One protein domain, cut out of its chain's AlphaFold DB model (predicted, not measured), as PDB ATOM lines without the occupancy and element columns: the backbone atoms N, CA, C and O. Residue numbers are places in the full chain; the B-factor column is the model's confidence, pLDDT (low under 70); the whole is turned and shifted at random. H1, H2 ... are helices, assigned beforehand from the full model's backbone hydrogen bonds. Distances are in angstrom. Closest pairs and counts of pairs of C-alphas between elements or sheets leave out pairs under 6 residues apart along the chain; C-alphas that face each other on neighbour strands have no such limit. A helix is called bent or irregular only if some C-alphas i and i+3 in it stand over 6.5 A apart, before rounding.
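Overview. This is residues 228 to 323 of the 363 residues of an uncharacterized protein of Scophthalmus maximus (UniProt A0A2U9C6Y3). Four helices, H1, H3, H4 and H5, stand side by side in an elongated up-and-down bundle, each running against the one before it in the chain. H3 makes most of the length, H1 is the short member and only just meets H3, and the small H2 sits in the link between them. The printed part has 96 residues with five named helices, H1 to H5 in order, and no named strand: all helix. It is compact, with a radius of gyration of the C-alphas of 13.5 A and spans of 41 by 23 by 21 A.

Arrangement. Start with H1, residues 231 to 240, and H3, residues 252 to 274: they only just touch, with 3 pairs of C-alphas within 8 A, by residues 270 to 274 of H3 alone. Their closest C-alphas, of Ser 231 and Thr 273, are 5.8 A apart. H2, residues 243 to 246, is near H3. H3 and H4, residues 281 to 298, form a helical hairpin at a shallow tilt of 15 degrees, closest at the C-alphas of Leu 269 and Gly 288, 6.6 A. H4 and H5, residues 307 to 323, form another at 14 degrees, closest at the C-alphas of Ile 292 and Ser 310, 6.7 A. H5 touches H1 with residues 309 to 316 alone, closest at the C-alphas of Ala 316 and Leu 234, 5.7 A. H1 and H4 are apart. In H1, H4 and H5 each O i to N i+4 pair is within hydrogen-bond range; in H3 17 of 19 are, and H2 is too short for one.

Along the chain. Find C-alpha 231 at (272.297, 112.535, 416.524), where H1 begins. H3 runs 33.9 A from C-alpha 252 at (273.741, 144.114, 415.625); it is irregular, with C-alphas 253 and 256 7.5 A apart. H4 measures 26.1 A and H5 24.4 A, ending at C-alpha 323 at (264.759, 103.446, 409.772).

Size, cuts and confidence. The C-alphas farthest apart, of Glu 253 and Lys 323, are 43.1 A from each other. The printed part has no cut and no long link. Look for pLDDT under 70 at residues 240, 242, 244, 300 to 307 and 322 to 323.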
ATOM      1  N   GLN A 228     265.474 106.064 419.019       86.62
ATOM      2  CA  GLN A 228     266.558 106.985 419.291       86.62
ATOM      3  C   GLN A 228     266.776 107.818 418.034       86.62
ATOM      4  O   GLN A 228     266.927 107.271 416.938       86.62
ATOM      5  N   VAL A 229     266.732 109.140 418.183       86.19
ATOM      6  CA  VAL A 229     267.002 110.051 417.071       86.19
ATOM      7  C   VAL A 229     268.481 109.947 416.712       86.19
ATOM      8  O   VAL A 229     269.343 109.991 417.585       86.19
ATOM      9  N   ASP A 230     268.781 109.809 415.422       85.69
ATOM     10  CA  ASP A 230     270.162 109.765 414.947       85.69
ATOM     11  C   ASP A 230     270.813 111.150 415.104       85.69
ATOM     12  O   ASP A 230     270.595 112.074 414.312       85.69
ATOM     13  N   SER A 231     271.620 111.291 416.156       86.88
ATOM     14  CA  SER A 231     272.297 112.535 416.524       86.88
ATOM     15  C   SER A 231     273.278 113.018 415.449       86.88
ATOM     16  O   SER A 231     273.473 114.227 415.279       86.88
ATOM     17  N   LYS A 232     273.852 112.100 414.656       86.69
ATOM     18  CA  LYS A 232     274.746 112.438 413.539       86.69
ATOM     19  C   LYS A 232     273.959 113.049 412.387       86.69
ATOM     20  O   LYS A 232     274.378 114.068 411.835       86.69
ATOM     21  N   GLU A 233     272.818 112.456 412.052       81.81
ATOM     22  CA  GLU A 233     271.917 112.969 411.018       81.81
ATOM     23  C   GLU A 233     271.323 114.329 411.418       81.81
ATOM     24  O   GLU A 233     271.310 115.261 410.611       81.81
ATOM     25  N   LEU A 234     270.919 114.490 412.683       85.25
ATOM     26  CA  LEU A 234     270.467 115.776 413.214       85.25
ATOM     27  C   LEU A 234     271.578 116.836 413.119       85.25
ATOM     28  O   LEU A 234     271.357 117.925 412.584       85.25
ATOM     29  N   CYS A 235     272.800 116.510 413.553       84.62
ATOM     30  CA  CYS A 235     273.956 117.401 413.432       84.62
ATOM     31  C   CYS A 235     274.249 117.806 411.985       84.62
ATOM     32  O   CYS A 235     274.614 118.959 411.743       84.62
ATOM     33  N   LYS A 236     274.116 116.880 411.030       84.38
ATOM     34  CA  LYS A 236     274.305 117.156 409.603       84.38
ATOM     35  C   LYS A 236     273.288 118.185 409.114       84.38
ATOM     36  O   LYS A 236     273.691 119.210 408.578       84.38
ATOM     37  N   ARG A 237     272.004 117.982 409.414       81.44
ATOM     38  CA  ARG A 237     270.924 118.911 409.039       81.44
ATOM     39  C   ARG A 237     271.079 120.289 409.672       81.44
ATOM     40  O   ARG A 237     270.789 121.298 409.042       81.44
ATOM     41  N   PHE A 238     271.603 120.357 410.894       79.75
ATOM     42  CA  PHE A 238     271.937 121.633 411.523       79.75
ATOM     43  C   PHE A 238     273.052 122.400 410.808       79.75
ATOM     44  O   PHE A 238     273.045 123.627 410.849       79.75
ATOM     45  N   LYS A 239     274.014 121.713 410.176       78.62
ATOM     46  CA  LYS A 239     275.067 122.374 409.384       78.62
ATOM     47  C   LYS A 239     274.510 123.000 408.105       78.62
ATOM     48  O   LYS A 239     275.061 123.996 407.646       78.62
ATOM     49  N   ASP A 240     273.422 122.445 407.571       69.12
ATOM     50  CA  ASP A 240     272.751 122.978 406.382       69.12
ATOM     51  C   ASP A 240     272.045 124.310 406.677       69.12
ATOM     52  O   ASP A 240     271.849 125.134 405.779       69.12
ATOM     53  N   ILE A 241     271.731 124.578 407.949       72.50
ATOM     54  CA  ILE A 241     271.311 125.907 408.383       72.50
ATOM     55  C   ILE A 241     272.531 126.814 408.368       72.50
ATOM     56  O   ILE A 241     273.402 126.761 409.241       72.50
ATOM     57  N   LYS A 242     272.563 127.730 407.406       69.38
ATOM     58  CA  LYS A 242     273.531 128.821 407.424       69.38
ATOM     59  C   LYS A 242     273.177 129.748 408.588       69.38
ATOM     60  O   LYS A 242     272.427 130.700 408.408       69.38
ATOM     61  N   GLN A 243     273.738 129.508 409.778       71.62
ATOM     62  CA  GLN A 243     273.589 130.399 410.943       71.62
ATOM     63  C   GLN A 243     273.848 131.864 410.573       71.62
ATOM     64  O   GLN A 243     273.176 132.755 411.073       71.62
ATOM     65  N   ASN A 244     274.769 132.110 409.642       68.88
ATOM     66  CA  ASN A 244     275.077 133.448 409.148       68.88
ATOM     67  C   ASN A 244     273.907 134.116 408.402       68.88
ATOM     68  O   ASN A 244     273.812 135.336 408.447       68.88
ATOM     69  N   GLN A 245     273.013 133.352 407.759       72.06
ATOM     70  CA  GLN A 245     271.771 133.880 407.170       72.06
ATOM     71  C   GLN A 245     270.751 134.241 408.254       72.06
ATOM     72  O   GLN A 245     270.105 135.282 408.183       72.06
ATOM     73  N   LEU A 246     270.656 133.427 409.306       74.38
ATOM     74  CA  LEU A 246     269.797 133.732 410.452       74.38
ATOM     75  C   LEU A 246     270.311 134.963 411.217       74.38
ATOM     76  O   LEU A 246     269.543 135.820 411.625       74.38
ATOM     77  N   LEU A 247     271.630 135.109 411.349       76.62
ATOM     78  CA  LEU A 247     272.270 136.254 412.004       76.62
ATOM     79  C   LEU A 247     272.363 137.503 411.111       76.62
ATOM     80  O   LEU A 247     272.710 138.576 411.614       76.62
ATOM     81  N   SER A 248     272.109 137.401 409.801       79.38
ATOM     82  CA  SER A 248     272.115 138.575 408.915       79.38
ATOM     83  C   SER A 248     270.865 139.432 409.067       79.38
ATOM     84  O   SER A 248     270.962 140.640 408.883       79.38
ATOM     85  N   VAL A 249     269.737 138.830 409.452       78.69
ATOM     86  CA  VAL A 249     268.461 139.533 409.671       78.69
ATOM     87  C   VAL A 249     268.312 140.090 411.092       78.69
ATOM     88  O   VAL A 249     267.451 140.922 411.349       78.69
ATOM     89  N   VAL A 250     269.183 139.676 412.016       80.56
ATOM     90  CA  VAL A 250     269.167 140.118 413.417       80.56
ATOM     91  C   VAL A 250     269.927 141.450 413.566       80.56
ATOM     92  O   VAL A 250     271.071 141.541 413.102       80.56
ATOM     93  N   PRO A 251     269.366 142.480 414.235       82.25
ATOM     94  CA  PRO A 251     270.075 143.729 414.519       82.25
ATOM     95  C   PRO A 251     271.363 143.491 415.312       82.25
ATOM     96  O   PRO A 251     271.443 142.566 416.123       82.25
ATOM     97  N   LYS A 252     272.388 144.322 415.076       85.19
ATOM     98  CA  LYS A 252     273.741 144.114 415.625       85.19
ATOM     99  C   LYS A 252     273.740 143.960 417.147       85.19
ATOM    100  O   LYS A 252     274.430 143.065 417.632       85.19
ATOM    101  N   GLU A 253     272.952 144.754 417.870       85.06
ATOM    102  CA  GLU A 253     272.878 144.694 419.335       85.06
ATOM    103  C   GLU A 253     272.337 143.361 419.890       85.06
ATOM    104  O   GLU A 253     272.660 142.999 421.019       85.06
ATOM    105  N   TYR A 254     271.587 142.580 419.101       82.38
ATOM    106  CA  TYR A 254     270.995 141.307 419.539       82.38
ATOM    107  C   TYR A 254     271.728 140.067 419.010       82.38
ATOM    108  O   TYR A 254     271.419 138.951 419.432       82.38
ATOM    109  N   LYS A 255     272.715 140.227 418.114       84.62
ATOM    110  CA  LYS A 255     273.379 139.094 417.442       84.62
ATOM    111  C   LYS A 255     274.023 138.113 418.409       84.62
ATOM    112  O   LYS A 255     273.860 136.911 418.231       84.62
ATOM    113  N   GLU A 256     274.738 138.601 419.421       85.44
ATOM    114  CA  GLU A 256     275.407 137.708 420.375       85.44
ATOM    115  C   GLU A 256     274.419 136.984 421.291       85.44
ATOM    116  O   GLU A 256     274.593 135.794 421.552       85.44
ATOM    117  N   LYS A 257     273.319 137.639 421.684       84.38
ATOM    118  CA  LYS A 257     272.245 136.977 422.434       84.38
ATOM    119  C   LYS A 257     271.620 135.848 421.610       84.38
ATOM    120  O   LYS A 257     271.636 134.701 422.047       84.38
ATOM    121  N   VAL A 258     271.194 136.140 420.376       81.81
ATOM    122  CA  VAL A 258     270.615 135.135 419.464       81.81
ATOM    123  C   VAL A 258     271.603 134.002 419.183       81.81
ATOM    124  O   VAL A 258     271.224 132.835 419.123       81.81
ATOM    125  N   ARG A 259     272.897 134.306 419.054       84.88
ATOM    126  CA  ARG A 259     273.941 133.293 418.875       84.88
ATOM    127  C   ARG A 259     274.053 132.357 420.078       84.88
ATOM    128  O   ARG A 259     274.200 131.150 419.885       84.88
ATOM    129  N   CYS A 260     274.006 132.895 421.294       85.81
ATOM    130  CA  CYS A 260     273.987 132.104 422.523       85.81
ATOM    131  C   CYS A 260     272.715 131.253 422.627       85.81
ATOM    132  O   CYS A 260     272.820 130.057 422.895       85.81
ATOM    133  N   ASP A 261     271.550 131.819 422.316       84.44
ATOM    134  CA  ASP A 261     270.267 131.109 422.355       84.44
ATOM    135  C   ASP A 261     270.208 129.976 421.321       84.44
ATOM    136  O   ASP A 261     269.801 128.865 421.647       84.44
ATOM    137  N   LEU A 262     270.717 130.192 420.102       82.31
ATOM    138  CA  LEU A 262     270.828 129.145 419.078       82.31
ATOM    139  C   LEU A 262     271.790 128.022 419.485       82.31
ATOM    140  O   LEU A 262     271.545 126.854 419.176       82.31
ATOM    141  N   LYS A 263     272.899 128.355 420.162       84.81
ATOM    142  CA  LYS A 263     273.821 127.346 420.710       84.81
ATOM    143  C   LYS A 263     273.142 126.525 421.802       84.81
ATOM    144  O   LYS A 263     273.275 125.303 421.783       84.81
ATOM    145  N   LYS A 264     272.418 127.185 422.712       87.06
ATOM    146  CA  LYS A 264     271.651 126.530 423.775       87.06
ATOM    147  C   LYS A 264     270.573 125.623 423.185       87.06
ATOM    148  O   LYS A 264     270.584 124.438 423.459       87.06
ATOM    149  N   PHE A 265     269.758 126.135 422.268       86.00
ATOM    150  CA  PHE A 265     268.739 125.368 421.553       86.00
ATOM    151  C   PHE A 265     269.298 124.116 420.872       86.00
ATOM    152  O   PHE A 265     268.745 123.025 420.996       86.00
ATOM    153  N   LYS A 266     270.420 124.259 420.152       86.69
ATOM    154  CA  LYS A 266     271.075 123.116 419.514       86.69
ATOM    155  C   LYS A 266     271.492 122.081 420.556       86.69
ATOM    156  O   LYS A 266     271.338 120.895 420.298       86.69
ATOM    157  N   LYS A 267     272.030 122.522 421.693       89.12
ATOM    158  CA  LYS A 267     272.393 121.634 422.796       89.12
ATOM    159  C   LYS A 267     271.157 120.928 423.358       89.12
ATOM    160  O   LYS A 267     271.157 119.709 423.384       89.12
ATOM    161  N   ASP A 268     270.092 121.661 423.670       89.69
ATOM    162  CA  ASP A 268     268.861 121.105 424.244       89.69
ATOM    163  C   ASP A 268     268.239 120.025 423.329       89.69
ATOM    164  O   ASP A 268     267.845 118.957 423.792       89.69
ATOM    165  N   LEU A 269     268.221 120.239 422.005       87.56
ATOM    166  CA  LEU A 269     267.768 119.211 421.056       87.56
ATOM    167  C   LEU A 269     268.720 118.018 420.939       87.56
ATOM    168  O   LEU A 269     268.264 116.903 420.697       87.56
ATOM    169  N   MET A 270     270.030 118.233 421.067       88.44
ATOM    170  CA  MET A 270     271.002 117.137 421.087       88.44
ATOM    171  C   MET A 270     270.852 116.303 422.357       88.44
ATOM    172  O   MET A 270     270.853 115.078 422.265       88.44
ATOM    173  N   ASP A 271     270.606 116.939 423.500       89.75
ATOM    174  CA  ASP A 271     270.360 116.262 424.770       89.75
ATOM    175  C   ASP A 271     269.123 115.344 424.658       89.75
ATOM    176  O   ASP A 271     269.162 114.210 425.135       89.75
ATOM    177  N   LEU A 272     268.076 115.743 423.911       86.88
ATOM    178  CA  LEU A 272     266.932 114.865 423.593       86.88
ATOM    179  C   LEU A 272     267.317 113.610 422.788       86.88
ATOM    180  O   LEU A 272     266.628 112.593 422.871       86.88
ATOM    181  N   THR A 273     268.396 113.658 422.001       84.44
ATOM    182  CA  THR A 273     268.902 112.491 421.251       84.44
ATOM    183  C   THR A 273     269.770 111.558 422.103       84.44
ATOM    184  O   THR A 273     269.930 110.381 421.771       84.44
ATOM    185  N   GLU A 274     270.309 112.069 423.212       83.38
ATOM    186  CA  GLU A 274     271.221 111.365 424.120       83.38
ATOM    187  C   GLU A 274     270.504 110.702 425.308       83.38
ATOM    188  O   GLU A 274     271.132 109.991 426.099       83.38
ATOM    189  N   ILE A 275     269.183 110.880 425.425       80.31
ATOM    190  CA  ILE A 275     268.369 110.221 426.450       80.31
ATOM    191  C   ILE A 275     268.554 108.699 426.345       80.31
ATOM    192  O   ILE A 275     268.264 108.079 425.321       80.31
ATOM    193  N   LYS A 276     269.041 108.087 427.435       70.50
ATOM    194  CA  LYS A 276     269.358 106.646 427.504       70.50
ATOM    195  C   LYS A 276     268.140 105.744 427.301       70.50
ATOM    196  O   LYS A 276     268.296 104.597 426.894       70.50
ATOM    197  N   GLN A 277     266.947 106.239 427.621       76.62
ATOM    198  CA  GLN A 277     265.698 105.534 427.365       76.62
ATOM    199  C   GLN A 277     265.107 105.988 426.026       76.62
ATOM    200  O   GLN A 277     264.890 107.186 425.839       76.62
ATOM    201  N   PRO A 278     264.826 105.059 425.095       76.25
ATOM    202  CA  PRO A 278     264.209 105.415 423.830       76.25
ATOM    203  C   PRO A 278     262.803 105.975 424.071       76.25
ATOM    204  O   PRO A 278     261.983 105.370 424.762       76.25
ATOM    205  N   LEU A 279     262.539 107.141 423.487       84.06
ATOM    206  CA  LEU A 279     261.262 107.841 423.578       84.06
ATOM    207  C   LEU A 279     260.386 107.495 422.376       84.06
ATOM    208  O   LEU A 279     260.882 107.198 421.287       84.06
ATOM    209  N   THR A 280     259.070 107.553 422.555       82.75
ATOM    210  CA  THR A 280     258.141 107.357 421.436       82.75
ATOM    211  C   THR A 280     258.237 108.501 420.425       82.75
ATOM    212  O   THR A 280     258.602 109.625 420.769       82.75
ATOM    213  N   VAL A 281     257.858 108.245 419.168       76.12
ATOM    214  CA  VAL A 281     257.782 109.290 418.124       76.12
ATOM    215  C   VAL A 281     256.919 110.470 418.580       76.12
ATOM    216  O   VAL A 281     257.262 111.624 418.314       76.12
ATOM    217  N   LYS A 282     255.819 110.185 419.289       77.75
ATOM    218  CA  LYS A 282     254.940 111.205 419.863       77.75
ATOM    219  C   LYS A 282     255.670 112.055 420.910       77.75
ATOM    220  O   LYS A 282     255.737 113.265 420.736       77.75
ATOM    221  N   GLN A 283     256.287 111.425 421.911       84.44
ATOM    222  CA  GLN A 283     257.036 112.131 422.960       84.44
ATOM    223  C   GLN A 283     258.198 112.951 422.389       84.44
ATOM    224  O   GLN A 283     258.412 114.081 422.798       84.44
ATOM    225  N   LEU A 284     258.933 112.422 421.407       85.56
ATOM    226  CA  LEU A 284     260.007 113.170 420.743       85.56
ATOM    227  C   LEU A 284     259.472 114.377 419.970       85.56
ATOM    228  O   LEU A 284     260.104 115.432 419.948       85.56
ATOM    229  N   SER A 285     258.312 114.236 419.333       81.56
ATOM    230  CA  SER A 285     257.674 115.355 418.638       81.56
ATOM    231  C   SER A 285     257.234 116.433 419.628       81.56
ATOM    232  O   SER A 285     257.524 117.601 419.395       81.56
ATOM    233  N   GLU A 286     256.607 116.044 420.741       85.19
ATOM    234  CA  GLU A 286     256.156 116.951 421.806       85.19
ATOM    235  C   GLU A 286     257.339 117.658 422.487       85.19
ATOM    236  O   GLU A 286     257.387 118.885 422.497       85.19
ATOM    237  N   ASN A 287     258.341 116.906 422.950       88.06
ATOM    238  CA  ASN A 287     259.517 117.457 423.632       88.06
ATOM    239  C   ASN A 287     260.323 118.392 422.721       88.06
ATOM    240  O   ASN A 287     260.813 119.431 423.157       88.06
ATOM    241  N   GLY A 288     260.481 118.041 421.443       88.25
ATOM    242  CA  GLY A 288     261.194 118.915 420.517       88.25
ATOM    243  C   GLY A 288     260.420 120.187 420.191       88.25
ATOM    244  O   GLY A 288     261.027 121.253 420.123       88.25
ATOM    245  N   GLU A 289     259.094 120.112 420.046       85.75
ATOM    246  CA  GLU A 289     258.259 121.304 419.866       85.75
ATOM    247  C   GLU A 289     258.243 122.195 421.116       85.75
ATOM    248  O   GLU A 289     258.211 123.415 420.973       85.75
ATOM    249  N   GLU A 290     258.366 121.638 422.323       88.19
ATOM    250  CA  GLU A 290     258.564 122.418 423.551       88.19
ATOM    251  C   GLU A 290     259.886 123.206 423.511       88.19
ATOM    252  O   GLU A 290     259.904 124.425 423.716       88.19
ATOM    253  N   VAL A 291     260.995 122.545 423.156       87.12
ATOM    254  CA  VAL A 291     262.311 123.194 423.007       87.12
ATOM    255  C   VAL A 291     262.282 124.277 421.917       87.12
ATOM    256  O   VAL A 291     262.825 125.370 422.101       87.12
ATOM    257  N   ILE A 292     261.608 124.019 420.793       84.50
ATOM    258  CA  ILE A 292     261.408 124.998 419.711       84.50
ATOM    259  C   ILE A 292     260.515 126.158 420.169       84.50
ATOM    260  O   ILE A 292     260.789 127.314 419.836       84.50
ATOM    261  N   GLY A 293     259.468 125.874 420.942       83.06
ATOM    262  CA  GLY A 293     258.560 126.863 421.513       83.06
ATOM    263  C   GLY A 293     259.287 127.851 422.422       83.06
ATOM    264  O   GLY A 293     259.112 129.062 422.274       83.06
ATOM    265  N   ASN A 294     260.188 127.353 423.272       83.06
ATOM    266  CA  ASN A 294     261.036 128.186 424.126       83.06
ATOM    267  C   ASN A 294     261.937 129.121 423.303       83.06
ATOM    268  O   ASN A 294     262.057 130.304 423.624       83.06
ATOM    269  N   LEU A 295     262.513 128.641 422.193       80.31
ATOM    270  CA  LEU A 295     263.295 129.495 421.291       80.31
ATOM    271  C   LEU A 295     262.421 130.563 420.613       80.31
ATOM    272  O   LEU A 295     262.828 131.722 420.530       80.31
ATOM    273  N   ARG A 296     261.210 130.206 420.163       80.62
ATOM    274  CA  ARG A 296     260.265 131.159 419.550       80.62
ATOM    275  C   ARG A 296     259.851 132.273 420.504       80.62
ATOM    276  O   ARG A 296     259.717 133.405 420.056       80.62
ATOM    277  N   GLN A 297     259.672 131.979 421.791       77.38
ATOM    278  CA  GLN A 297     259.360 133.006 422.791       77.38
ATOM    279  C   GLN A 297     260.499 134.020 422.939       77.38
ATOM    280  O   GLN A 297     260.249 135.220 423.027       77.38
ATOM    281  N   VAL A 298     261.749 133.553 422.910       73.44
ATOM    282  CA  VAL A 298     262.931 134.425 423.005       73.44
ATOM    283  C   VAL A 298     263.162 135.215 421.711       73.44
ATOM    284  O   VAL A 298     263.635 136.351 421.748       73.44
ATOM    285  N   MET A 299     262.793 134.636 420.569       73.12
ATOM    286  CA  MET A 299     262.980 135.195 419.230       73.12
ATOM    287  C   MET A 299     261.660 135.627 418.572       73.12
ATOM    288  O   MET A 299     261.504 135.484 417.361       73.12
ATOM    289  N   CYS A 300     260.706 136.158 419.340       68.69
ATOM    290  CA  CYS A 300     259.351 136.459 418.854       68.69
ATOM    291  C   CYS A 300     259.310 137.342 417.587       68.69
ATOM    292  O   CYS A 300     258.395 137.206 416.778       68.69
ATOM    293  N   TYR A 301     260.336 138.168 417.364       67.06
ATOM    294  CA  TYR A 301     260.506 139.020 416.181       67.06
ATOM    295  C   TYR A 301     260.991 138.294 414.907       67.06
ATOM    296  O   TYR A 301     260.967 138.896 413.840       67.06
ATOM    297  N   PHE A 302     261.419 137.028 414.999       67.69
ATOM    298  CA  PHE A 302     262.030 136.243 413.905       67.69
ATOM    299  C   PHE A 302     261.358 134.870 413.730       67.69
ATOM    300  O   PHE A 302     262.005 133.850 413.474       67.69
ATOM    301  N   SER A 303     260.052 134.799 413.997       64.56
ATOM    302  CA  SER A 303     259.326 133.525 414.063       64.56
ATOM    303  C   SER A 303     259.258 132.781 412.719       64.56
ATOM    304  O   SER A 303     259.246 131.546 412.710       64.56
ATOM    305  N   GLU A 304     259.282 133.500 411.592       66.00
ATOM    306  CA  GLU A 304     259.261 132.920 410.243       66.00
ATOM    307  C   GLU A 304     260.604 132.264 409.889       66.00
ATOM    308  O   GLU A 304     260.653 131.180 409.301       66.00
ATOM    309  N   GLU A 305     261.708 132.846 410.348       67.69
ATOM    310  CA  GLU A 305     263.070 132.356 410.143       67.69
ATOM    311  C   GLU A 305     263.396 131.119 410.992       67.69
ATOM    312  O   GLU A 305     264.402 130.447 410.754       67.69
ATOM    313  N   LEU A 306     262.527 130.772 411.950       68.81
ATOM    314  CA  LEU A 306     262.619 129.561 412.769       68.81
ATOM    315  C   LEU A 306     261.902 128.345 412.156       68.81
ATOM    316  O   LEU A 306     262.100 127.217 412.613       68.81
ATOM    317  N   VAL A 307     261.102 128.527 411.097       69.75
ATOM    318  CA  VAL A 307     260.431 127.425 410.373       69.75
ATOM    319  C   VAL A 307     261.409 126.335 409.889       69.75
ATOM    320  O   VAL A 307     261.088 125.148 410.036       69.75
ATOM    321  N   PRO A 308     262.612 126.660 409.369       74.75
ATOM    322  CA  PRO A 308     263.608 125.656 408.995       74.75
ATOM    323  C   PRO A 308     264.042 124.752 410.158       74.75
ATOM    324  O   PRO A 308     264.260 123.562 409.945       74.75
ATOM    325  N   LEU A 309     264.119 125.280 411.387       75.69
ATOM    326  CA  LEU A 309     264.574 124.534 412.567       75.69
ATOM    327  C   LEU A 309     263.554 123.473 413.002       75.69
ATOM    328  O   LEU A 309     263.932 122.324 413.224       75.69
ATOM    329  N   SER A 310     262.262 123.821 413.041       78.94
ATOM    330  CA  SER A 310     261.188 122.852 413.336       78.94
ATOM    331  C   SER A 310     261.120 121.751 412.276       78.94
ATOM    332  O   SER A 310     261.058 120.563 412.595       78.94
ATOM    333  N   ASN A 311     261.254 122.112 410.996       78.81
ATOM    334  CA  ASN A 311     261.297 121.117 409.924       78.81
ATOM    335  C   ASN A 311     262.499 120.163 410.061       78.81
ATOM    336  O   ASN A 311     262.358 118.974 409.778       78.81
ATOM    337  N   ILE A 312     263.661 120.653 410.505       82.62
ATOM    338  CA  ILE A 312     264.849 119.816 410.720       82.62
ATOM    339  C   ILE A 312     264.622 118.801 411.834       82.62
ATOM    340  O   ILE A 312     264.922 117.622 411.626       82.62
ATOM    341  N   TRP A 313     264.056 119.225 412.968       86.06
ATOM    342  CA  TRP A 313     263.719 118.311 414.059       86.06
ATOM    343  C   TRP A 313     262.736 117.231 413.599       86.06
ATOM    344  O   TRP A 313     263.027 116.038 413.701       86.06
ATOM    345  N   HIS A 314     261.612 117.635 413.003       80.06
ATOM    346  CA  HIS A 314     260.597 116.694 412.538       80.06
ATOM    347  C   HIS A 314     261.132 115.702 411.504       80.06
ATOM    348  O   HIS A 314     260.822 114.512 411.574       80.06
ATOM    349  N   GLU A 315     261.941 116.153 410.545       77.88
ATOM    350  CA  GLU A 315     262.515 115.254 409.544       77.88
ATOM    351  C   GLU A 315     263.574 114.316 410.151       77.88
ATOM    352  O   GLU A 315     263.671 113.169 409.713       77.88
ATOM    353  N   ALA A 316     264.322 114.728 411.182       81.38
ATOM    354  CA  ALA A 316     265.249 113.850 411.903       81.38
ATOM    355  C   ALA A 316     264.512 112.763 412.709       81.38
ATOM    356  O   ALA A 316     264.848 111.577 412.597       81.38
ATOM    357  N   VAL A 317     263.464 113.141 413.452       80.44
ATOM    358  CA  VAL A 317     262.581 112.204 414.175       80.44
ATOM    359  C   VAL A 317     261.947 111.221 413.193       80.44
ATOM    360  O   VAL A 317     262.036 110.006 413.374       80.44
ATOM    361  N   LYS A 318     261.384 111.727 412.092       74.31
ATOM    362  CA  LYS A 318     260.764 110.909 411.046       74.31
ATOM    363  C   LYS A 318     261.753 109.950 410.389       74.31
ATOM    364  O   LYS A 318     261.429 108.779 410.210       74.31
ATOM    365  N   SER A 319     262.943 110.419 410.018       71.81
ATOM    366  CA  SER A 319     263.952 109.577 409.358       71.81
ATOM    367  C   SER A 319     264.395 108.433 410.272       71.81
ATOM    368  O   SER A 319     264.510 107.288 409.831       71.81
ATOM    369  N   SER A 320     264.559 108.728 411.563       77.62
ATOM    370  CA  SER A 320     264.902 107.744 412.593       77.62
ATOM    371  C   SER A 320     263.766 106.734 412.810       77.62
ATOM    372  O   SER A 320     264.015 105.526 412.840       77.62
ATOM    373  N   ALA A 321     262.513 107.203 412.850       71.44
ATOM    374  CA  ALA A 321     261.326 106.351 412.921       71.44
ATOM    375  C   ALA A 321     261.255 105.377 411.742       71.44
ATOM    376  O   ALA A 321     261.188 104.163 411.932       71.44
ATOM    377  N   VAL A 322     261.354 105.899 410.517       64.06
ATOM    378  CA  VAL A 322     261.308 105.101 409.286       64.06
ATOM    379  C   VAL A 322     262.414 104.047 409.270       64.06
ATOM    380  O   VAL A 322     262.149 102.897 408.923       64.06
ATOM    381  N   LYS A 323     263.638 104.395 409.687       68.44
ATOM    382  CA  LYS A 323     264.759 103.446 409.772       68.44
ATOM    383  C   LYS A 323     264.459 102.298 410.741       68.44
ATOM    384  O   LYS A 323     264.689 101.140 410.395       68.44
TER     385      LYS A 323